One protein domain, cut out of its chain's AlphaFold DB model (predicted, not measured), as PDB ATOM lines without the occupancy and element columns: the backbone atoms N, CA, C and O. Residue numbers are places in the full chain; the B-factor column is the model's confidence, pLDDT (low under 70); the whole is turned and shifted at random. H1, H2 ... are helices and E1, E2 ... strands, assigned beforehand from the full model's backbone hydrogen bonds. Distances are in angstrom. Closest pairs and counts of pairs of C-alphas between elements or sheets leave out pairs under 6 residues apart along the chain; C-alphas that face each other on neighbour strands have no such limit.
ATOM      1  N   PRO A 862     153.325 108.525 133.657       62.75
ATOM      2  CA  PRO A 862     154.644 108.177 133.158       62.75
ATOM      3  C   PRO A 862     155.710 108.764 134.095       62.75
ATOM      4  O   PRO A 862     155.679 109.954 134.408       62.75
ATOM      5  N   PHE A 863     156.673 107.938 134.521       71.81
ATOM      6  CA  PHE A 863     157.781 108.352 135.398       71.81
ATOM      7  C   PHE A 863     158.661 109.457 134.794       71.81
ATOM      8  O   PHE A 863     159.461 110.061 135.501       71.81
ATOM      9  N   VAL A 864     158.520 109.729 133.492       84.19
ATOM     10  CA  VAL A 864     159.115 110.861 132.782       84.19
ATOM     11  C   VAL A 864     158.002 111.623 132.066       84.19
ATOM     12  O   VAL A 864     157.245 111.041 131.296       84.19
ATOM     13  N   THR A 865     157.946 112.934 132.271       83.88
ATOM     14  CA  THR A 865     157.149 113.875 131.476       83.88
ATOM     15  C   THR A 865     158.080 114.895 130.833       83.88
ATOM     16  O   THR A 865     159.084 115.286 131.431       83.88
ATOM     17  N   GLU A 866     157.769 115.325 129.614       87.19
ATOM     18  CA  GLU A 866     158.510 116.373 128.915       87.19
ATOM     19  C   GLU A 866     157.521 117.318 128.228       87.19
ATOM     20  O   GLU A 866     156.555 116.873 127.610       87.19
ATOM     21  N   VAL A 867     157.733 118.622 128.400       87.19
ATOM     22  CA  VAL A 867     156.870 119.688 127.885       87.19
ATOM     23  C   VAL A 867     157.758 120.716 127.192       87.19
ATOM     24  O   VAL A 867     158.724 121.198 127.785       87.19
ATOM     25  N   ILE A 868     157.443 121.040 125.939       88.50
ATOM     26  CA  ILE A 868     158.158 122.046 125.149       88.50
ATOM     27  C   ILE A 868     157.250 123.264 125.013       88.50
ATOM     28  O   ILE A 868     156.166 123.179 124.440       88.50
ATOM     29  N   GLU A 869     157.696 124.392 125.551       84.44
ATOM     30  CA  GLU A 869     156.963 125.657 125.564       84.44
ATOM     31  C   GLU A 869     157.771 126.718 124.796       84.44
ATOM     32  O   GLU A 869     159.002 126.752 124.915       84.44
ATOM     33  N   PRO A 870     157.132 127.613 124.021       81.50
ATOM     34  CA  PRO A 870     157.785 128.829 123.546       81.50
ATOM     35  C   PRO A 870     158.341 129.630 124.729       81.50
ATOM     36  O   PRO A 870     157.740 129.657 125.803       81.50
ATOM     37  N   SER A 871     159.491 130.278 124.555       80.00
ATOM     38  CA  SER A 871     160.081 131.074 125.635       80.00
ATOM     39  C   SER A 871     159.255 132.329 125.947       80.00
ATOM     40  O   SER A 871     158.916 133.091 125.043       80.00
ATOM     41  N   GLU A 872     159.000 132.589 127.232       76.69
ATOM     42  CA  GLU A 872     158.546 133.905 127.722       76.69
ATOM     43  C   GLU A 872     159.689 134.942 127.721       76.69
ATOM     44  O   GLU A 872     159.456 136.149 127.706       76.69
ATOM     45  N   GLU A 873     160.936 134.467 127.748       77.69
ATOM     46  CA  GLU A 873     162.160 135.266 127.777       77.69
ATOM     47  C   GLU A 873     162.640 135.492 126.329       77.69
ATOM     48  O   GLU A 873     163.045 134.528 125.676       77.69
ATOM     49  N   GLU A 874     162.618 136.740 125.829       75.88
ATOM     50  CA  GLU A 874     162.944 137.118 124.425       75.88
ATOM     51  C   GLU A 874     164.350 136.682 123.948       75.88
ATOM     52  O   GLU A 874     164.644 136.688 122.753       75.88
ATOM     53  N   GLU A 875     165.230 136.313 124.880       82.00
ATOM     54  CA  GLU A 875     166.600 135.842 124.649       82.00
ATOM     55  C   GLU A 875     166.682 134.356 124.227       82.00
ATOM     56  O   GLU A 875     167.695 133.918 123.675       82.00
ATOM     57  N   PHE A 876     165.611 133.579 124.425       83.19
ATOM     58  CA  PHE A 876     165.533 132.163 124.057       83.19
ATOM     59  C   PHE A 876     164.360 131.901 123.102       83.19
ATOM     60  O   PHE A 876     163.390 132.647 123.053       83.19
ATOM     61  N   SER A 877     164.442 130.822 122.325       81.62
ATOM     62  CA  SER A 877     163.371 130.394 121.417       81.62
ATOM     63  C   SER A 877     162.345 129.502 122.123       81.62
ATOM     64  O   SER A 877     161.140 129.736 122.040       81.62
ATOM     65  N   HIS A 878     162.831 128.507 122.868       83.56
ATOM     66  CA  HIS A 878     162.021 127.487 123.527       83.56
ATOM     67  C   HIS A 878     162.570 127.172 124.918       83.56
ATOM     68  O   HIS A 878     163.783 127.194 125.150       83.56
ATOM     69  N   THR A 879     161.660 126.819 125.821       87.81
ATOM     70  CA  THR A 879     161.949 126.168 127.095       87.81
ATOM     71  C   THR A 879     161.494 124.704 127.024       87.81
ATOM     72  O   THR A 879     160.323 124.436 126.781       87.81
ATOM     73  N   ILE A 880     162.392 123.749 127.286       88.31
ATOM     74  CA  ILE A 880     162.049 122.323 127.450       88.31
ATOM     75  C   ILE A 880     162.049 121.999 128.946       88.31
ATOM     76  O   ILE A 880     163.095 122.072 129.594       88.31
ATOM     77  N   ARG A 881     160.892 121.639 129.508       88.62
ATOM     78  CA  ARG A 881     160.717 121.205 130.903       88.62
ATOM     79  C   ARG A 881     160.549 119.686 130.948       88.62
ATOM     80  O   ARG A 881     159.489 119.175 130.605       88.62
ATOM     81  N   ARG A 882     161.576 118.964 131.405       87.94
ATOM     82  CA  ARG A 882     161.536 117.509 131.620       87.94
ATOM     83  C   ARG A 882     161.506 117.180 133.110       87.94
ATOM     84  O   ARG A 882     162.467 117.488 133.812       87.94
ATOM     85  N   THR A 883     160.463 116.508 133.580       88.50
ATOM     86  CA  THR A 883     160.320 116.074 134.978       88.50
ATOM     87  C   THR A 883     160.346 114.554 135.066       88.50
ATOM     88  O   THR A 883     159.630 113.873 134.338       88.50
ATOM     89  N   VAL A 884     161.166 114.020 135.970       88.06
ATOM     90  CA  VAL A 884     161.255 112.592 136.290       88.06
ATOM     91  C   VAL A 884     160.822 112.384 137.739       88.06
ATOM     92  O   VAL A 884     161.458 112.924 138.641       88.06
ATOM     93  N   GLU A 885     159.770 111.607 137.975       83.81
ATOM     94  CA  GLU A 885     159.306 111.210 139.312       83.81
ATOM     95  C   GLU A 885     159.631 109.726 139.513       83.81
ATOM     96  O   GLU A 885     159.171 108.882 138.745       83.81
ATOM     97  N   LEU A 886     160.452 109.397 140.516       83.31
ATOM     98  CA  LEU A 886     160.766 108.007 140.859       83.31
ATOM     99  C   LEU A 886     159.814 107.485 141.948       83.31
ATOM    100  O   LEU A 886     159.503 108.236 142.877       83.31
ATOM    101  N   PRO A 887     159.421 106.196 141.904       77.94
ATOM    102  CA  PRO A 887     158.652 105.562 142.971       77.94
ATOM    103  C   PRO A 887     159.274 105.769 144.366       77.94
ATOM    104  O   PRO A 887     160.503 105.745 144.497       77.94
ATOM    105  N   PRO A 888     158.459 105.930 145.426       76.69
ATOM    106  CA  PRO A 888     158.968 106.078 146.782       76.69
ATOM    107  C   PRO A 888     159.626 104.781 147.275       76.69
ATOM    108  O   PRO A 888     158.999 103.722 147.303       76.69
ATOM    109  N   GLU A 889     160.876 104.864 147.733       77.75
ATOM    110  CA  GLU A 889     161.537 103.757 148.421       77.75
ATOM    111  C   GLU A 889     161.056 103.686 149.878       77.75
ATOM    112  O   GLU A 889     161.145 104.669 150.617       77.75
ATOM    113  N   VAL A 890     160.590 102.508 150.300       81.31
ATOM    114  CA  VAL A 890     160.058 102.249 151.646       81.31
ATOM    115  C   VAL A 890     160.951 101.250 152.380       81.31
ATOM    116  O   VAL A 890     161.226 100.158 151.884       81.31
ATOM    117  N   ARG A 891     161.406 101.608 153.585       78.31
ATOM    118  CA  ARG A 891     162.277 100.784 154.433       78.31
ATOM    119  C   ARG A 891     161.727 100.710 155.857       78.31
ATOM    120  O   ARG A 891     161.693 101.702 156.578       78.31
ATOM    121  N   LYS A 892     161.350  99.512 156.296       82.81
ATOM    122  CA  LYS A 892     160.862  99.245 157.657       82.81
ATOM    123  C   LYS A 892     162.034  98.955 158.596       82.81
ATOM    124  O   LYS A 892     162.793  98.017 158.352       82.81
ATOM    125  N   VAL A 893     162.209  99.743 159.661       80.56
ATOM    126  CA  VAL A 893     163.420  99.701 160.502       80.56
ATOM    127  C   VAL A 893     163.069  99.411 161.961       80.56
ATOM    128  O   VAL A 893     162.420 100.205 162.632       80.56
ATOM    129  N   SER A 894     163.536  98.272 162.485       81.75
ATOM    130  CA  SER A 894     163.310  97.872 163.883       81.75
ATOM    131  C   SER A 894     164.600  97.900 164.702       81.75
ATOM    132  O   SER A 894     165.616  97.356 164.266       81.75
ATOM    133  N   PHE A 895     164.536  98.439 165.920       81.50
ATOM    134  CA  PHE A 895     165.628  98.410 166.894       81.50
ATOM    135  C   PHE A 895     165.226  97.566 168.107       81.50
ATOM    136  O   PHE A 895     164.094  97.648 168.576       81.50
ATOM    137  N   GLN A 896     166.149  96.753 168.628       83.38
ATOM    138  CA  GLN A 896     165.887  95.847 169.751       83.38
ATOM    139  C   GLN A 896     166.988  95.946 170.813       83.38
ATOM    140  O   GLN A 896     168.167  96.099 170.490       83.38
ATOM    141  N   GLY A 897     166.606  95.826 172.087       87.88
ATOM    142  CA  GLY A 897     167.514  95.900 173.237       87.88
ATOM    143  C   GLY A 897     167.364  97.184 174.070       87.88
ATOM    144  O   GLY A 897     166.542  98.040 173.751       87.88
ATOM    145  N   PRO A 898     168.147  97.337 175.155       81.75
ATOM    146  CA  PRO A 898     167.984  98.430 176.122       81.75
ATOM    147  C   PRO A 898     168.330  99.821 175.564       81.75
ATOM    148  O   PRO A 898     167.908 100.820 176.129       81.75
ATOM    149  N   ASP A 899     169.083  99.879 174.463       84.88
ATOM    150  CA  ASP A 899     169.478 101.106 173.765       84.88
ATOM    151  C   ASP A 899     168.609 101.400 172.519       84.88
ATOM    152  O   ASP A 899     168.917 102.324 171.769       84.88
ATOM    153  N   ALA A 900     167.534 100.641 172.265       79.50
ATOM    154  CA  ALA A 900     166.756 100.731 171.020       79.50
ATOM    155  C   ALA A 900     166.218 102.147 170.722       79.50
ATOM    156  O   ALA A 900     166.362 102.636 169.607       79.50
ATOM    157  N   GLU A 901     165.689 102.844 171.731       76.88
ATOM    158  CA  GLU A 901     165.195 104.232 171.639       76.88
ATOM    159  C   GLU A 901     166.317 105.255 171.348       76.88
ATOM    160  O   GLU A 901     166.083 106.345 170.821       76.88
ATOM    161  N   ARG A 902     167.565 104.931 171.707       84.00
ATOM    162  CA  ARG A 902     168.746 105.749 171.399       84.00
ATOM    163  C   ARG A 902     169.230 105.488 169.974       84.00
ATOM    164  O   ARG A 902     169.479 106.442 169.247       84.00
ATOM    165  N   ALA A 903     169.288 104.219 169.571       82.94
ATOM    166  CA  ALA A 903     169.644 103.815 168.214       82.94
ATOM    167  C   ALA A 903     168.631 104.320 167.171       82.94
ATOM    168  O   ALA A 903     169.041 104.775 166.109       82.94
ATOM    169  N   LEU A 904     167.330 104.325 167.497       84.06
ATOM    170  CA  LEU A 904     166.291 104.908 166.645       84.06
ATOM    171  C   LEU A 904     166.489 106.416 166.448       84.06
ATOM    172  O   LEU A 904     166.466 106.880 165.314       84.06
ATOM    173  N   ARG A 905     166.732 107.185 167.517       82.25
ATOM    174  CA  ARG A 905     166.975 108.634 167.391       82.25
ATOM    175  C   ARG A 905     168.245 108.948 166.607       82.25
ATOM    176  O   ARG A 905     168.201 109.796 165.727       82.25
ATOM    177  N   GLU A 906     169.335 108.225 166.858       86.12
ATOM    178  CA  GLU A 906     170.567 108.357 166.071       86.12
ATOM    179  C   GLU A 906     170.348 107.972 164.593       86.12
ATOM    180  O   GLU A 906     170.929 108.587 163.702       86.12
ATOM    181  N   TYR A 907     169.483 106.995 164.307       85.19
ATOM    182  CA  TYR A 907     169.098 106.649 162.940       85.19
ATOM    183  C   TYR A 907     168.266 107.753 162.270       85.19
ATOM    184  O   TYR A 907     168.580 108.130 161.146       85.19
ATOM    185  N   VAL A 908     167.252 108.303 162.946       83.44
ATOM    186  CA  VAL A 908     166.413 109.394 162.412       83.44
ATOM    187  C   VAL A 908     167.238 110.666 162.187       83.44
ATOM    188  O   VAL A 908     167.118 111.291 161.135       83.44
ATOM    189  N   GLU A 909     168.147 111.005 163.106       81.88
ATOM    190  CA  GLU A 909     169.091 112.120 162.953       81.88
ATOM    191  C   GLU A 909     170.000 111.937 161.723       81.88
ATOM    192  O   GLU A 909     170.191 112.875 160.953       81.88
ATOM    193  N   ARG A 910     170.509 110.717 161.489       83.44
ATOM    194  CA  ARG A 910     171.310 110.373 160.298       83.44
ATOM    195  C   ARG A 910     170.494 110.300 159.004       83.44
ATOM    196  O   ARG A 910     171.057 110.522 157.938       83.44
ATOM    197  N   PHE A 911     169.211 109.950 159.083       83.88
ATOM    198  CA  PHE A 911     168.303 109.903 157.935       83.88
ATOM    199  C   PHE A 911     167.865 111.306 157.484       83.88
ATOM    200  O   PHE A 911     167.515 111.484 156.320       83.88
ATOM    201  N   ALA A 912     167.938 112.300 158.379       80.94
ATOM    202  CA  ALA A 912     167.673 113.710 158.099       80.94
ATOM    203  C   ALA A 912     166.342 113.928 157.338       80.94
ATOM    204  O   ALA A 912     166.369 114.313 156.160       80.94
ATOM    205  N   PRO A 913     165.187 113.642 157.977       81.44
ATOM    206  CA  PRO A 913     163.875 113.866 157.378       81.44
ATOM    207  C   PRO A 913     163.636 115.350 157.066       81.44
ATOM    208  O   PRO A 913     164.133 116.236 157.764       81.44
ATOM    209  N   GLY A 914     162.873 115.606 156.005       79.06
ATOM    210  CA  GLY A 914     162.678 116.926 155.410       79.06
ATOM    211  C   GLY A 914     162.654 116.869 153.882       79.06
ATOM    212  O   GLY A 914     162.475 115.800 153.288       79.06
ATOM    213  N   GLU A 915     162.858 118.020 153.246       83.81
ATOM    214  CA  GLU A 915     163.013 118.144 151.793       83.81
ATOM    215  C   GLU A 915     164.376 118.760 151.464       83.81
ATOM    216  O   GLU A 915     164.779 119.771 152.035       83.81
ATOM    217  N   ASP A 916     165.101 118.117 150.556       80.38
ATOM    218  CA  ASP A 916     166.472 118.447 150.191       80.38
ATOM    219  C   ASP A 916     166.509 118.765 148.694       80.38
ATOM    220  O   ASP A 916     166.264 117.895 147.851       80.38
ATOM    221  N   VAL A 917     166.742 120.034 148.358       86.00
ATOM    222  CA  VAL A 917     166.656 120.553 146.991       86.00
ATOM    223  C   VAL A 917     168.051 120.921 146.502       86.00
ATOM    224  O   VAL A 917     168.741 121.732 147.111       86.00
ATOM    225  N   THR A 918     168.473 120.359 145.374       82.00
ATOM    226  CA  THR A 918     169.739 120.712 144.717       82.00
ATOM    227  C   THR A 918     169.471 121.173 143.296       82.00
ATOM    228  O   THR A 918     169.007 120.404 142.461       82.00
ATOM    229  N   GLU A 919     169.744 122.442 143.017       87.44
ATOM    230  CA  GLU A 919     169.597 123.040 141.696       87.44
ATOM    231  C   GLU A 919     170.973 123.350 141.106       87.44
ATOM    232  O   GLU A 919     171.784 124.037 141.724       87.44
ATOM    233  N   THR A 920     171.253 122.826 139.917       84.69
ATOM    234  CA  THR A 920     172.478 123.094 139.160       84.69
ATOM    235  C   THR A 920     172.124 123.751 137.837       84.69
ATOM    236  O   THR A 920     171.538 123.103 136.967       84.69
ATOM    237  N   GLN A 921     172.498 125.016 137.687       89.50
ATOM    238  CA  GLN A 921     172.492 125.743 136.424       89.50
ATOM    239  C   GLN A 921     173.854 125.577 135.743       89.50
ATOM    240  O   GLN A 921     174.883 125.850 136.356       89.50
ATOM    241  N   GLU A 922     173.870 125.189 134.473       85.00
ATOM    242  CA  GLU A 922     175.033 125.235 133.588       85.00
ATOM    243  C   GLU A 922     174.664 125.976 132.296       85.00
ATOM    244  O   GLU A 922     173.540 125.864 131.811       85.00
ATOM    245  N   VAL A 923     175.603 126.751 131.755       88.12
ATOM    246  CA  VAL A 923     175.475 127.423 130.454       88.12
ATOM    247  C   VAL A 923     176.438 126.755 129.480       88.12
ATOM    248  O   VAL A 923     177.632 126.665 129.781       88.12
ATOM    249  N   ASP A 924     175.935 126.258 128.352       84.44
ATOM    250  CA  ASP A 924     176.737 125.505 127.386       84.44
ATOM    251  C   ASP A 924     177.624 126.408 126.496       84.44
ATOM    252  O   ASP A 924     177.780 127.611 126.719       84.44
ATOM    253  N   SER A 925     178.265 125.821 125.479       74.81
ATOM    254  CA  SER A 925     179.121 126.577 124.554       74.81
ATOM    255  C   SER A 925     178.328 127.472 123.587       74.81
ATOM    256  O   SER A 925     178.882 128.421 123.031       74.81
ATOM    257  N   GLU A 926     177.062 127.178 123.333       77.88
ATOM    258  CA  GLU A 926     176.182 127.938 122.439       77.88
ATOM    259  C   GLU A 926     175.408 129.029 123.203       77.88
ATOM    260  O   GLU A 926     174.888 129.956 122.587       77.88
ATOM    261  N   GLY A 927     175.435 128.963 124.540       79.19
ATOM    262  CA  GLY A 927     174.773 129.849 125.495       79.19
ATOM    263  C   GLY A 927     173.471 129.264 126.061       79.19
ATOM    264  O   GLY A 927     172.850 129.879 126.925       79.19
ATOM    265  N   ASN A 928     173.065 128.070 125.618       84.88
ATOM    266  CA  ASN A 928     171.860 127.408 126.106       84.88
ATOM    267  C   ASN A 928     171.983 127.148 127.615       84.88
ATOM    268  O   ASN A 928     173.044 126.762 128.116       84.88
ATOM    269  N   VAL A 929     170.892 127.361 128.349       86.00
ATOM    270  CA  VAL A 929     170.894 127.304 129.817       86.00
ATOM    271  C   VAL A 929     170.205 126.031 130.292       86.00
ATOM    272  O   VAL A 929     169.009 125.838 130.083       86.00
ATOM    273  N   HIS A 930     170.961 125.176 130.972       85.75
ATOM    274  CA  HIS A 930     170.524 123.896 131.516       85.75
ATOM    275  C   HIS A 930     170.367 124.021 133.035       85.75
ATOM    276  O   HIS A 930     171.354 124.113 133.759       85.75
ATOM    277  N   ILE A 931     169.134 124.019 133.538       88.88
ATOM    278  CA  ILE A 931     168.818 124.076 134.971       88.88
ATOM    279  C   ILE A 931     168.263 122.721 135.398       88.88
ATOM    280  O   ILE A 931     167.146 122.357 135.037       88.88
ATOM    281  N   LYS A 932     169.024 121.968 136.192       88.00
ATOM    282  CA  LYS A 932     168.607 120.684 136.767       88.00
ATOM    283  C   LYS A 932     168.350 120.844 138.263       88.00
ATOM    284  O   LYS A 932     169.293 120.999 139.030       88.00
ATOM    285  N   ARG A 933     167.087 120.758 138.677       89.62
ATOM    286  CA  ARG A 933     166.634 120.760 140.072       89.62
ATOM    287  C   ARG A 933     166.248 119.347 140.504       89.62
ATOM    288  O   ARG A 933     165.273 118.786 140.016       89.62
ATOM    289  N   VAL A 934     166.982 118.781 141.451       88.44
ATOM    290  CA  VAL A 934     166.643 117.516 142.115       88.44
ATOM    291  C   VAL A 934     166.020 117.817 143.470       88.44
ATOM    292  O   VAL A 934     166.552 118.621 144.230       88.44
ATOM    293  N   VAL A 935     164.907 117.161 143.773       87.69
ATOM    294  CA  VAL A 935     164.192 117.222 145.048       87.69
ATOM    295  C   VAL A 935     164.182 115.817 145.640       87.69
ATOM    296  O   VAL A 935     163.582 114.906 145.067       87.69
ATOM    297  N   GLN A 936     164.848 115.625 146.777       85.50
ATOM    298  CA  GLN A 936     164.733 114.409 147.581       85.50
ATOM    299  C   GLN A 936     163.907 114.719 148.829       85.50
ATOM    300  O   GLN A 936     164.312 115.534 149.656       85.50
ATOM    301  N   ARG A 937     162.775 114.036 149.006       82.88
ATOM    302  CA  ARG A 937     161.975 114.124 150.234       82.88
ATOM    303  C   ARG A 937     162.168 112.871 151.075       82.88
ATOM    304  O   ARG A 937     162.069 111.759 150.560       82.88
ATOM    305  N   ARG A 938     162.438 113.054 152.366       85.75
ATOM    306  CA  ARG A 938     162.722 111.993 153.340       85.75
ATOM    307  C   ARG A 938     161.728 112.104 154.496       85.75
ATOM    308  O   ARG A 938     161.686 113.126 155.173       85.75
ATOM    309  N   VAL A 939     160.921 111.070 154.721       80.62
ATOM    310  CA  VAL A 939     159.857 111.030 155.741       80.62
ATOM    311  C   VAL A 939     160.079 109.834 156.668       80.62
ATOM    312  O   VAL A 939     160.466 108.756 156.218       80.62
ATOM    313  N   VAL A 940     159.832 110.017 157.966       81.38
ATOM    314  CA  VAL A 940     159.779 108.929 158.953       81.38
ATOM    315  C   VAL A 940     158.357 108.852 159.483       81.38
ATOM    316  O   VAL A 940     157.794 109.862 159.893       81.38
ATOM    317  N   VAL A 941     157.789 107.652 159.464       78.25
ATOM    318  CA  VAL A 941     156.420 107.352 159.879       78.25
ATOM    319  C   VAL A 941     156.487 106.421 161.084       78.25
ATOM    320  O   VAL A 941     157.009 105.307 160.995       78.25
ATOM    321  N   HIS A 942     155.976 106.856 162.235       73.25
ATOM    322  CA  HIS A 942     155.895 105.990 163.405       73.25
ATOM    323  C   HIS A 942     154.627 105.136 163.336       73.25
ATOM    324  O   HIS A 942     153.540 105.621 163.037       73.25
ATOM    325  N   SER A 943     154.735 103.851 163.683       63.41
ATOM    326  CA  SER A 943     153.580 102.940 163.718       63.41
ATOM    327  C   SER A 943     152.543 103.270 164.804       63.41
ATOM    328  O   SER A 943     151.563 102.546 164.940       63.41
ATOM    329  N   GLU A 944     152.786 104.307 165.608       61.00
ATOM    330  CA  GLU A 944     151.849 104.852 166.595       61.00
ATOM    331  C   GLU A 944     150.932 105.924 165.972       61.00
ATOM    332  O   GLU A 944     149.809 106.102 166.441       61.00
ATOM    333  N   ASP A 945     151.369 106.571 164.881       59.75
ATOM    334  CA  ASP A 945     150.571 107.518 164.087       59.75
ATOM    335  C   ASP A 945     149.700 106.793 163.041       59.75
ATOM    336  O   ASP A 945     148.634 107.277 162.654       59.75
ATOM    337  N   LEU A 946     150.130 105.604 162.601       58.28
ATOM    338  CA  LEU A 946     149.346 104.729 161.730       58.28
ATOM    339  C   LEU A 946     148.245 104.020 162.525       58.28
ATOM    340  O   LEU A 946     148.509 103.279 163.471       58.28
ATOM    341  N   SER A 947     146.991 104.184 162.101       49.34
ATOM    342  CA  SER A 947     145.784 103.726 162.811       49.34
ATOM    343  C   SER A 947     145.506 102.211 162.713       49.34
ATOM    344  O   SER A 947     144.357 101.766 162.746       49.34
ATOM    345  N   GLY A 948     146.566 101.400 162.636       48.28
ATOM    346  CA  GLY A 948     146.523  99.941 162.492       48.28
ATOM    347  C   GLY A 948     146.628  99.431 161.051       48.28
ATOM    348  O   GLY A 948     146.698  98.218 160.857       48.28
ATOM    349  N   THR A 949     146.669 100.324 160.060       50.16
ATOM    350  CA  THR A 949     146.932 100.003 158.648       50.16
ATOM    351  C   THR A 949     148.435 100.063 158.362       50.16
ATOM    352  O   THR A 949     149.097 101.023 158.753       50.16
ATOM    353  N   GLU A 950     148.985  99.071 157.659       55.12
ATOM    354  CA  GLU A 950     150.305  99.202 157.027       55.12
ATOM    355  C   GLU A 950     150.117  99.950 155.698       55.12
ATOM    356  O   GLU A 950     149.367  99.481 154.840       55.12
ATOM    357  N   LEU A 951     150.747 101.120 155.533       58.34
ATOM    358  CA  LEU A 951     150.574 101.962 154.343       58.34
ATOM    359  C   LEU A 951     151.316 101.356 153.144       58.34
ATOM    360  O   LEU A 951     152.523 101.532 152.989       58.34
ATOM    361  N   ILE A 952     150.587 100.652 152.278       52.94
ATOM    362  CA  ILE A 952     151.150  99.958 151.114       52.94
ATOM    363  C   ILE A 952     150.567 100.543 149.822       52.94
ATOM    364  O   ILE A 952     149.354 100.576 149.623       52.94
ATOM    365  N   GLY A 953     151.445 100.971 148.911       62.84
ATOM    366  CA  GLY A 953     151.066 101.449 147.579       62.84
ATOM    367  C   GLY A 953     150.331 102.800 147.601       62.84
ATOM    368  O   GLY A 953     150.869 103.764 148.151       62.84
ATOM    369  N   PRO A 954     149.135 102.920 146.992       57.59
ATOM    370  CA  PRO A 954     148.510 104.217 146.721       57.59
ATOM    371  C   PRO A 954     148.114 105.000 147.980       57.59
ATOM    372  O   PRO A 954     148.152 106.224 147.946       57.59
ATOM    373  N   GLU A 955     147.802 104.334 149.100       59.97
ATOM    374  CA  GLU A 955     147.511 105.011 150.380       59.97
ATOM    375  C   GLU A 955     148.767 105.713 150.934       59.97
ATOM    376  O   GLU A 955     148.681 106.805 151.497       59.97
ATOM    377  N   LEU A 956     149.956 105.140 150.700       64.62
ATOM    378  CA  LEU A 956     151.226 105.781 151.040       64.62
ATOM    379  C   LEU A 956     151.553 106.939 150.089       64.62
ATOM    380  O   LEU A 956     152.017 107.979 150.547       64.62
ATOM    381  N   GLU A 957     151.311 106.794 148.781       59.28
ATOM    382  CA  GLU A 957     151.520 107.894 147.826       59.28
ATOM    383  C   GLU A 957     150.555 109.062 148.099       59.28
ATOM    384  O   GLU A 957     150.946 110.225 148.028       59.28
ATOM    385  N   GLU A 958     149.309 108.772 148.482       61.75
ATOM    386  CA  GLU A 958     148.340 109.776 148.918       61.75
ATOM    387  C   GLU A 958     148.762 110.443 150.236       61.75
ATOM    388  O   GLU A 958     148.704 111.671 150.333       61.75
ATOM    389  N   TYR A 959     149.273 109.691 151.215       65.25
ATOM    390  CA  TYR A 959     149.856 110.256 152.437       65.25
ATOM    391  C   TYR A 959     151.057 111.170 152.132       65.25
ATOM    392  O   TYR A 959     151.088 112.319 152.572       65.25
ATOM    393  N   LEU A 960     152.007 110.721 151.301       63.34
ATOM    394  CA  LEU A 960     153.139 111.537 150.840       63.34
ATOM    395  C   LEU A 960     152.679 112.800 150.093       63.34
ATOM    396  O   LEU A 960     153.312 113.851 150.213       63.34
ATOM    397  N   ARG A 961     151.567 112.728 149.349       59.31
ATOM    398  CA  ARG A 961     150.961 113.877 148.663       59.31
ATOM    399  C   ARG A 961     150.350 114.882 149.640       59.31
ATOM    400  O   ARG A 961     150.590 116.072 149.480       59.31
ATOM    401  N   PRO A 999     159.060 101.594 163.105       60.97
ATOM    402  CA  PRO A 999     158.890 102.776 162.271       60.97
ATOM    403  C   PRO A 999     159.316 102.515 160.824       60.97
ATOM    404  O   PRO A 999     160.229 101.732 160.530       60.97
ATOM    405  N   GLU A1000     158.630 103.196 159.921       68.00
ATOM    406  CA  GLU A1000     158.753 103.059 158.479       68.00
ATOM    407  C   GLU A1000     159.375 104.329 157.898       68.00
ATOM    408  O   GLU A1000     159.125 105.442 158.359       68.00
ATOM    409  N   VAL A1001     160.273 104.155 156.937       73.94
ATOM    410  CA  VAL A1001     161.203 105.191 156.489       73.94
ATOM    411  C   VAL A1001     161.071 105.305 154.982       73.94
ATOM    412  O   VAL A1001     161.294 104.327 154.270       73.94
ATOM    413  N   VAL A1002     160.669 106.478 154.497       70.12
ATOM    414  CA  VAL A1002     160.183 106.659 153.126       70.12
ATOM    415  C   VAL A1002     160.978 107.752 152.425       70.12
ATOM    416  O   VAL A1002     161.158 108.843 152.967       70.12
ATOM    417  N   THR A1003     161.470 107.462 151.223       70.62
ATOM    418  CA  THR A1003     162.289 108.385 150.424       70.62
ATOM    419  C   THR A1003     161.711 108.527 149.022       70.62
ATOM    420  O   THR A1003     161.576 107.539 148.312       70.62
ATOM    421  N   HIS A1004     161.392 109.751 148.607       74.31
ATOM    422  CA  HIS A1004     160.869 110.072 147.276       74.31
ATOM    423  C   HIS A1004     161.851 110.976 146.524       74.31
ATOM    424  O   HIS A1004     162.468 111.855 147.132       74.31
ATOM    425  N   HIS A1005     161.987 110.781 145.212       75.69
ATOM    426  CA  HIS A1005     162.932 111.517 144.372       75.69
ATOM    427  C   HIS A1005     162.251 112.079 143.120       75.69
ATOM    428  O   HIS A1005     161.710 111.329 142.311       75.69
ATOM    429  N   THR A1006     162.364 113.393 142.922       74.88
ATOM    430  CA  THR A1006     161.905 114.093 141.714       74.88
ATOM    431  C   THR A1006     163.072 114.853 141.082       74.88
ATOM    432  O   THR A1006     163.801 115.560 141.772       74.88
ATOM    433  N   TYR A1007     163.256 114.737 139.767       81.00
ATOM    434  CA  TYR A1007     164.300 115.419 138.999       81.00
ATOM    435  C   TYR A1007     163.640 116.277 137.917       81.00
ATOM    436  O   TYR A1007     163.150 115.752 136.921       81.00
ATOM    437  N   VAL A1008     163.636 117.595 138.090       80.94
ATOM    438  CA  VAL A1008     163.148 118.563 137.100       80.94
ATOM    439  C   VAL A1008     164.343 119.125 136.333       80.94
ATOM    440  O   VAL A1008     165.335 119.523 136.936       80.94
ATOM    441  N   THR A1009     164.268 119.176 135.008       81.00
ATOM    442  CA  THR A1009     165.310 119.751 134.150       81.00
ATOM    443  C   THR A1009     164.688 120.731 133.158       81.00
ATOM    444  O   THR A1009     163.962 120.318 132.255       81.00
ATOM    445  N   ARG A1010     164.968 122.028 133.321       85.94
ATOM    446  CA  ARG A1010     164.603 123.103 132.390       85.94
ATOM    447  C   ARG A1010     165.789 123.376 131.463       85.94
ATOM    448  O   ARG A1010     166.860 123.726 131.946       85.94
ATOM    449  N   HIS A1011     165.595 123.257 130.158       81.25
ATOM    450  CA  HIS A1011     166.536 123.730 129.141       81.25
ATOM    451  C   HIS A1011     165.977 125.007 128.515       81.25
ATOM    452  O   HIS A1011     164.783 125.051 128.230       81.25
ATOM    453  N   MET A1012     166.812 126.016 128.278       81.94
ATOM    454  CA  MET A1012     166.457 127.226 127.529       81.94
ATOM    455  C   MET A1012     167.378 127.339 126.317       81.94
ATOM    456  O   MET A1012     168.596 127.386 126.483       81.94
ATOM    457  N   ILE A1013     166.803 127.329 125.113       80.94
ATOM    458  CA  ILE A1013     167.555 127.197 123.856       80.94
ATOM    459  C   ILE A1013     167.601 128.548 123.143       80.94
ATOM    460  O   ILE A1013     166.551 129.060 122.741       80.94
ATOM    461  N   HIS A1014     168.789 129.127 122.959       78.06
ATOM    462  CA  HIS A1014     168.936 130.400 122.244       78.06
ATOM    463  C   HIS A1014     168.483 130.276 120.776       78.06
ATOM    464  O   HIS A1014     168.621 129.213 120.165       78.06
ATOM    465  N   GLU A1076     160.621 125.444 160.768       44.78
ATOM    466  CA  GLU A1076     161.393 125.112 159.582       44.78
ATOM    467  C   GLU A1076     162.810 125.695 159.712       44.78
ATOM    468  O   GLU A1076     162.995 126.877 160.005       44.78
ATOM    469  N   THR A1077     163.828 124.854 159.530       48.00
ATOM    470  CA  THR A1077     165.221 125.298 159.415       48.00
ATOM    471  C   THR A1077     165.694 125.065 157.990       48.00
ATOM    472  O   THR A1077     165.998 123.934 157.612       48.00
ATOM    473  N   VAL A1078     165.722 126.146 157.209       55.19
ATOM    474  CA  VAL A1078     166.193 126.169 155.820       55.19
ATOM    475  C   VAL A1078     167.683 126.505 155.805       55.19
ATOM    476  O   VAL A1078     168.096 127.551 156.305       55.19
ATOM    477  N   GLY A1079     168.501 125.615 155.248       62.38
ATOM    478  CA  GLY A1079     169.926 125.845 155.018       62.38
ATOM    479  C   GLY A1079     170.220 125.958 153.528       62.38
ATOM    480  O   GLY A1079     170.220 124.943 152.837       62.38
ATOM    481  N   GLN A1080     170.492 127.170 153.038       64.75
ATOM    482  CA  GLN A1080     170.885 127.410 151.647       64.75
ATOM    483  C   GLN A1080     172.411 127.540 151.510       64.75
ATOM    484  O   GLN A1080     173.093 128.106 152.363       64.75
ATOM    485  N   THR A1081     172.978 126.995 150.436       64.00
ATOM    486  CA  THR A1081     174.401 127.082 150.087       64.00
ATOM    487  C   THR A1081     174.552 127.145 148.574       64.00
ATOM    488  O   THR A1081     174.249 126.177 147.879       64.00
ATOM    489  N   THR A1082     175.067 128.264 148.065       61.25
ATOM    490  CA  THR A1082     175.340 128.452 146.634       61.25
ATOM    491  C   THR A1082     176.845 128.438 146.352       61.25
ATOM    492  O   THR A1082     177.629 129.103 147.029       61.25
ATOM    493  N   ARG A1083     177.251 127.683 145.327       64.94
ATOM    494  CA  ARG A1083     178.602 127.624 144.757       64.94
ATOM    495  C   ARG A1083     178.512 127.934 143.269       64.94
ATOM    496  O   ARG A1083     177.951 127.144 142.518       64.94
ATOM    497  N   THR A1084     179.141 129.021 142.841       64.62
ATOM    498  CA  THR A1084     179.383 129.297 141.420       64.62
ATOM    499  C   THR A1084     180.816 128.922 141.058       64.62
ATOM    500  O   THR A1084     181.755 129.241 141.789       64.62
ATOM    501  N   GLU A1085     180.984 128.247 139.928       67.12
ATOM    502  CA  GLU A1085     182.263 127.863 139.347       67.12
ATOM    503  C   GLU A1085     182.296 128.278 137.874       67.12
ATOM    504  O   GLU A1085     181.441 127.886 137.083       67.12
ATOM    505  N   THR A1086     183.287 129.085 137.503       66.62
ATOM    506  CA  THR A1086     183.467 129.562 136.129       66.62
ATOM    507  C   THR A1086     184.710 128.914 135.534       66.62
ATOM    508  O   THR A1086     185.820 129.103 136.036       66.62
ATOM    509  N   ARG A1087     184.524 128.158 134.449       64.69
ATOM    510  CA  ARG A1087     185.571 127.436 133.717       64.69
ATOM    511  C   ARG A1087     185.653 127.929 132.275       64.69
ATOM    512  O   ARG A1087     184.647 128.251 131.653       64.69
ATOM    513  N   LEU A1088     186.868 127.999 131.738       55.78
ATOM    514  CA  LEU A1088     187.113 128.482 130.379       55.78
ATOM    515  C   LEU A1088     187.388 127.274 129.474       55.78
ATOM    516  O   LEU A1088     188.384 126.578 129.665       55.78
ATOM    517  N   VAL A1089     186.476 127.009 128.539       56.47
ATOM    518  CA  VAL A1089     186.462 125.828 127.659       56.47
ATOM    519  C   VAL A1089     186.427 126.324 126.218       56.47
ATOM    520  O   VAL A1089     185.582 127.144 125.871       56.47
ATOM    521  N   ASP A1090     187.395 125.903 125.403       53.88
ATOM    522  CA  ASP A1090     187.527 126.258 123.978       53.88
ATOM    523  C   ASP A1090     187.397 127.765 123.664       53.88
ATOM    524  O   ASP A1090     186.867 128.189 122.639       53.88
ATOM    525  N   GLY A1091     187.909 128.600 124.575       55.09
ATOM    526  CA  GLY A1091     187.881 130.063 124.471       55.09
ATOM    527  C   GLY A1091     186.576 130.725 124.932       55.09
ATOM    528  O   GLY A1091     186.518 131.953 124.975       55.09
ATOM    529  N   LYS A1092     185.563 129.943 125.321       46.84
ATOM    530  CA  LYS A1092     184.281 130.405 125.869       46.84
ATOM    531  C   LYS A1092     184.239 130.247 127.394       46.84
ATOM    532  O   LYS A1092     184.945 129.421 127.974       46.84
ATOM    533  N   THR A1093     183.406 131.049 128.052       58.19
ATOM    534  CA  THR A1093     183.293 131.102 129.518       58.19
ATOM    535  C   THR A1093     182.049 130.346 129.980       58.19
ATOM    536  O   THR A1093     180.965 130.921 130.042       58.19
ATOM    537  N   VAL A1094     182.207 129.073 130.336       58.97
ATOM    538  CA  VAL A1094     181.144 128.259 130.943       58.97
ATOM    539  C   VAL A1094     181.045 128.617 132.423       58.97
ATOM    540  O   VAL A1094     182.041 128.573 133.148       58.97
ATOM    541  N   THR A1095     179.849 128.969 132.889       62.25
ATOM    542  CA  THR A1095     179.580 129.194 134.316       62.25
ATOM    543  C   THR A1095     178.544 128.197 134.806       62.25
ATOM    544  O   THR A1095     177.473 128.061 134.217       62.25
ATOM    545  N   THR A1096     178.878 127.516 135.897       61.84
ATOM    546  CA  THR A1096     178.029 126.542 136.575       61.84
ATOM    547  C   THR A1096     177.693 127.079 137.965       61.84
ATOM    548  O   THR A1096     178.600 127.373 138.743       61.84
ATOM    549  N   THR A1097     176.412 127.204 138.303       63.16
ATOM    550  CA  THR A1097     175.950 127.616 139.637       63.16
ATOM    551  C   THR A1097     175.145 126.489 140.269       63.16
ATOM    552  O   THR A1097     174.085 126.119 139.773       63.16
ATOM    553  N   THR A1098     175.642 125.960 141.384       64.56
ATOM    554  CA  THR A1098     174.962 124.960 142.213       64.56
ATOM    555  C   THR A1098     174.392 125.635 143.454       64.56
ATOM    556  O   THR A1098     175.155 126.188 144.244       64.56
ATOM    557  N   THR A1099     173.085 125.542 143.666       63.22
ATOM    558  CA  THR A1099     172.392 125.951 144.892       63.22
ATOM    559  C   THR A1099     171.804 124.719 145.571       63.22
ATOM    560  O   THR A1099     170.934 124.051 145.019       63.22
ATOM    561  N   THR A1100     172.270 124.419 146.780       61.69
ATOM    562  CA  THR A1100     171.680 123.412 147.669       61.69
ATOM    563  C   THR A1100     170.836 124.122 148.718       61.69
ATOM    564  O   THR A1100     171.352 124.992 149.414       61.69
ATOM    565  N   THR A1101     169.570 123.739 148.851       66.94
ATOM    566  CA  THR A1101     168.636 124.224 149.869       66.94
ATOM    567  C   THR A1101     168.063 123.022 150.610       66.94
ATOM    568  O   THR A1101     167.219 122.302 150.079       66.94
ATOM    569  N   THR A1102     168.522 122.800 151.838       56.00
ATOM    570  CA  THR A1102     168.051 121.708 152.696       56.00
ATOM    571  C   THR A1102     167.064 122.259 153.724       56.00
ATOM    572  O   THR A1102     167.456 122.995 154.632       56.00
ATOM    573  N   THR A1103     165.791 121.884 153.610       53.41
ATOM    574  CA  THR A1103     164.735 122.191 154.583       53.41
ATOM    575  C   THR A1103     164.621 121.044 155.585       53.41
ATOM    576  O   THR A1103     164.236 119.927 155.241       53.41
ATOM    577  N   THR A1104     164.928 121.320 156.855       47.06
ATOM    578  CA  THR A1104     164.654 120.403 157.974       47.06
ATOM    579  C   THR A1104     163.539 120.970 158.846       47.06
ATOM    580  O   THR A1104     163.732 121.977 159.535       47.06
ATOM    581  N   THR A1105     162.386 120.307 158.864       44.88
ATOM    582  CA  THR A1105     161.299 120.564 159.816       44.88
ATOM    583  C   THR A1105     161.587 119.836 161.129       44.88
ATOM    584  O   THR A1105     161.794 118.625 161.150       44.88
ATOM    585  N   LYS A1106     161.635 120.569 162.250       47.69
ATOM    586  CA  LYS A1106     161.842 119.988 163.590       47.69
ATOM    587  C   LYS A1106     160.623 120.230 164.462       47.69
ATOM    588  O   LYS A1106     160.071 121.332 164.455       47.69
ATOM    589  N   THR A1107     160.210 119.225 165.236       42.00
ATOM    590  CA  THR A1107     159.039 119.398 166.100       42.00
ATOM    591  C   THR A1107     159.336 120.443 167.188       42.00
ATOM    592  O   THR A1107     160.465 120.504 167.698       42.00
ATOM    593  N   PRO A1108     158.352 121.268 167.604       40.28
ATOM    594  CA  PRO A1108     158.563 122.256 168.666       40.28
ATOM    595  C   PRO A1108     159.091 121.629 169.963       40.28
ATOM    596  O   PRO A1108     159.904 122.231 170.662       40.28
ATOM    597  N   LYS A1109     158.673 120.388 170.240       43.66
ATOM    598  CA  LYS A1109     159.029 119.613 171.429       43.66
ATOM    599  C   LYS A1109     160.495 119.175 171.442       43.66
ATOM    600  O   LYS A1109     161.156 119.364 172.453       43.66
ATOM    601  N   GLU A1110     161.035 118.667 170.333       47.44
ATOM    602  CA  GLU A1110     162.471 118.348 170.237       47.44
ATOM    603  C   GLU A1110     163.341 119.603 170.346       47.44
ATOM    604  O   GLU A1110     164.430 119.573 170.921       47.44
ATOM    605  N   LEU A1111     162.863 120.725 169.803       42.91
ATOM    606  CA  LEU A1111     163.576 121.994 169.864       42.91
ATOM    607  C   LEU A1111     163.534 122.597 171.280       42.91
ATOM    608  O   LEU A1111     164.535 123.167 171.720       42.91
ATOM    609  N   GLU A1112     162.441 122.412 172.026       46.09
ATOM    610  CA  GLU A1112     162.370 122.731 173.456       46.09
ATOM    611  C   GLU A1112     163.243 121.787 174.299       46.09
ATOM    612  O   GLU A1112     164.049 122.285 175.085       46.09
ATOM    613  N   ASP A1113     163.191 120.465 174.089       48.53
ATOM    614  CA  ASP A1113     164.041 119.486 174.786       48.53
ATOM    615  C   ASP A1113     165.537 119.770 174.549       48.53
ATOM    616  O   ASP A1113     166.323 119.796 175.500       48.53
ATOM    617  N   MET A1114     165.949 120.076 173.310       43.72
ATOM    618  CA  MET A1114     167.319 120.514 173.005       43.72
ATOM    619  C   MET A1114     167.670 121.837 173.693       43.72
ATOM    620  O   MET A1114     168.762 121.964 174.252       43.72
ATOM    621  N   GLN A1115     166.776 122.834 173.686       46.66
ATOM    622  CA  GLN A1115     167.030 124.100 174.379       46.66
ATOM    623  C   GLN A1115     167.065 123.940 175.903       46.66
ATOM    624  O   GLN A1115     167.834 124.651 176.561       46.66
ATOM    625  N   GLU A1116     166.305 123.009 176.482       49.28
ATOM    626  CA  GLU A1116     166.441 122.659 177.891       49.28
ATOM    627  C   GLU A1116     167.783 121.965 178.125       49.28
ATOM    628  O   GLU A1116     168.519 122.394 179.006       49.28
ATOM    629  N   HIS A1117     168.185 120.995 177.298       45.88
ATOM    630  CA  HIS A1117     169.485 120.324 177.415       45.88
ATOM    631  C   HIS A1117     170.670 121.304 177.302       45.88
ATOM    632  O   HIS A1117     171.649 121.199 178.049       45.88
ATOM    633  N   ILE A1118     170.568 122.315 176.432       47.00
ATOM    634  CA  ILE A1118     171.559 123.391 176.282       47.00
ATOM    635  C   ILE A1118     171.534 124.343 177.491       47.00
ATOM    636  O   ILE A1118     172.593 124.671 178.022       47.00
ATOM    637  N   LYS A1119     170.363 124.738 178.017       46.75
ATOM    638  CA  LYS A1119     170.276 125.513 179.277       46.75
ATOM    639  C   LYS A1119     170.870 124.740 180.460       46.75
ATOM    640  O   LYS A1119     171.682 125.283 181.201       46.75
ATOM    641  N   LYS A1120     170.513 123.465 180.599       47.69
ATOM    642  CA  LYS A1120     170.855 122.546 181.701       47.69
ATOM    643  C   LYS A1120     172.339 122.154 181.708       47.69
ATOM    644  O   LYS A1120     172.885 121.879 182.773       47.69
ATOM    645  N   SER A1121     173.009 122.207 180.552       42.00
ATOM    646  CA  SER A1121     174.476 122.100 180.420       42.00
ATOM    647  C   SER A1121     175.212 123.453 180.492       42.00
ATOM    648  O   SER A1121     176.390 123.495 180.854       42.00
ATOM    649  N   SER A1122     174.529 124.569 180.214       40.59
ATOM    650  CA  SER A1122     175.057 125.936 180.369       40.59
ATOM    651  C   SER A1122     174.987 126.470 181.812       40.59
ATOM    652  O   SER A1122     175.695 127.424 182.143       40.59
ATOM    653  N   ASP A1123     174.192 125.845 182.693       41.81
ATOM    654  CA  ASP A1123     173.949 126.282 184.078       41.81
ATOM    655  C   ASP A1123     175.150 126.019 185.016       41.81
ATOM    656  O   ASP A1123     175.155 125.172 185.920       41.81
ATOM    657  N   LYS A1124     176.232 126.762 184.758       47.12
ATOM    658  CA  LYS A1124     177.464 126.776 185.546       47.12
ATOM    659  C   LYS A1124     177.197 127.398 186.910       47.12
ATOM    660  O   LYS A1124     177.049 128.613 187.047       47.12
TER     661      LYS A1124
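Overview. This is residues 862 to 961, 999 to 1014 and 1076 to 1124 of the 1131 residues of an uncharacterized protein of Cryptotermes secundus (UniProt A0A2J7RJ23). The model shows one long, twisted wall of seven antiparallel strands, its two faces largely bare, with H1 and H3 set at the end of the sheet where E2 and E7 finish and H2 only grazing the sheet. H3 carries on past E7, and residues 1109 to 1124, of which 1109 to 1122 belong to H3, stick out free of everything else. The printed part has 165 residues with three named helices and seven named strands, in the order E1 E2 H1 E3 E4 H2 E5 E6 E7 H3, and the class is mixed, helices and strands. Side by side the strands run E1 E2 E5 E4 E3 E7 E6. The whole is loose, with a radius of gyration of the C-alphas of 21.6 A, and flat, spanning 63 by 49 by 26 A.

Along the chain. Find C-alpha 864 at (159.115, 110.861, 132.782), where E1 begins; it runs to residue 870. E2, residues 878 to 892, is 44.3 A long and ends at C-alpha 892, at (160.862, 99.245, 157.657). Then look for H1 at residues 900 to 911, 16.1 A long, E3 at residues 914 to 923, 29.9 A, and E4 at residues 929 to 941, 38.9 A. H2, residues 954 to 961, is the shortest helix at 10.2 A. After the first cut comes E5, residues 1000 to 1013, 43.1 A long. After the second cut E6, residues 1076 to 1089, runs 40.6 A, and E7, residues 1092 to 1106, runs back for 45.1 A. H3, residues 1108 to 1122, is 20.6 A long and ends at C-alpha 1122, at (175.057, 125.936, 180.369).

Arrangement. Begin at the edge strand E1, which forms a hairpin with E2: N 867 and O 881 are 2.9 A apart, within hydrogen-bond range, and the directions differ by 158 degrees. Next to E2 look for E5, antiparallel at 170 degrees, with N 1009 and O 882 2.7 A apart. E5 and E4 are antiparallel at 169 degrees, with N 933 and O 1008 2.8 A apart. E4 and E3 form a hairpin, antiparallel at 170 degrees, with N 920 and O 932 2.8 A apart. E3 and E7 stand at 173 degrees, antiparallel, with N 919 and O 1099 2.8 A apart. E7 and the other edge strand, E6, form the third hairpin, at 168 degrees, with N 1083 and O 1098 2.8 A apart. H1 only grazes the sheet, with its residues 908 to 911; its closest C-alphas to E4 are those of Val 908 and Val 940, 7.5 A apart. H2 only grazes the sheet too, with residues 956 to 960: the closest C-alphas of H2 and E2 are those of Glu 957 and Pro 888, 7.7 A apart. H3 is not on the sheet, and no helix touches another. In H1, H2 and H3 every O i to N i+4 pair is within hydrogen-bond range.

Size, cuts and confidence. The two C-alphas farthest apart are those of Ser 877 and Lys 1124, 65.8 A. Residues 962 to 998 are not printed, and C-alphas 961 and 999 are 19.3 A apart across that cut; residues 1015 to 1075 are not printed either, with 38.5 A from C-alpha 1014 to C-alpha 1076. Of the links that are printed whole, E4 to H2 is long, with 12 residues. Residues 897 to 902, of which 900 to 902 belong to H1, stand free. The mean pLDDT of the printed part is 70.6; residue 862, residues 943 to 961, residues 999 to 1000 and residues 1076 to 1124 are under 70, and H3 has a mean of 45.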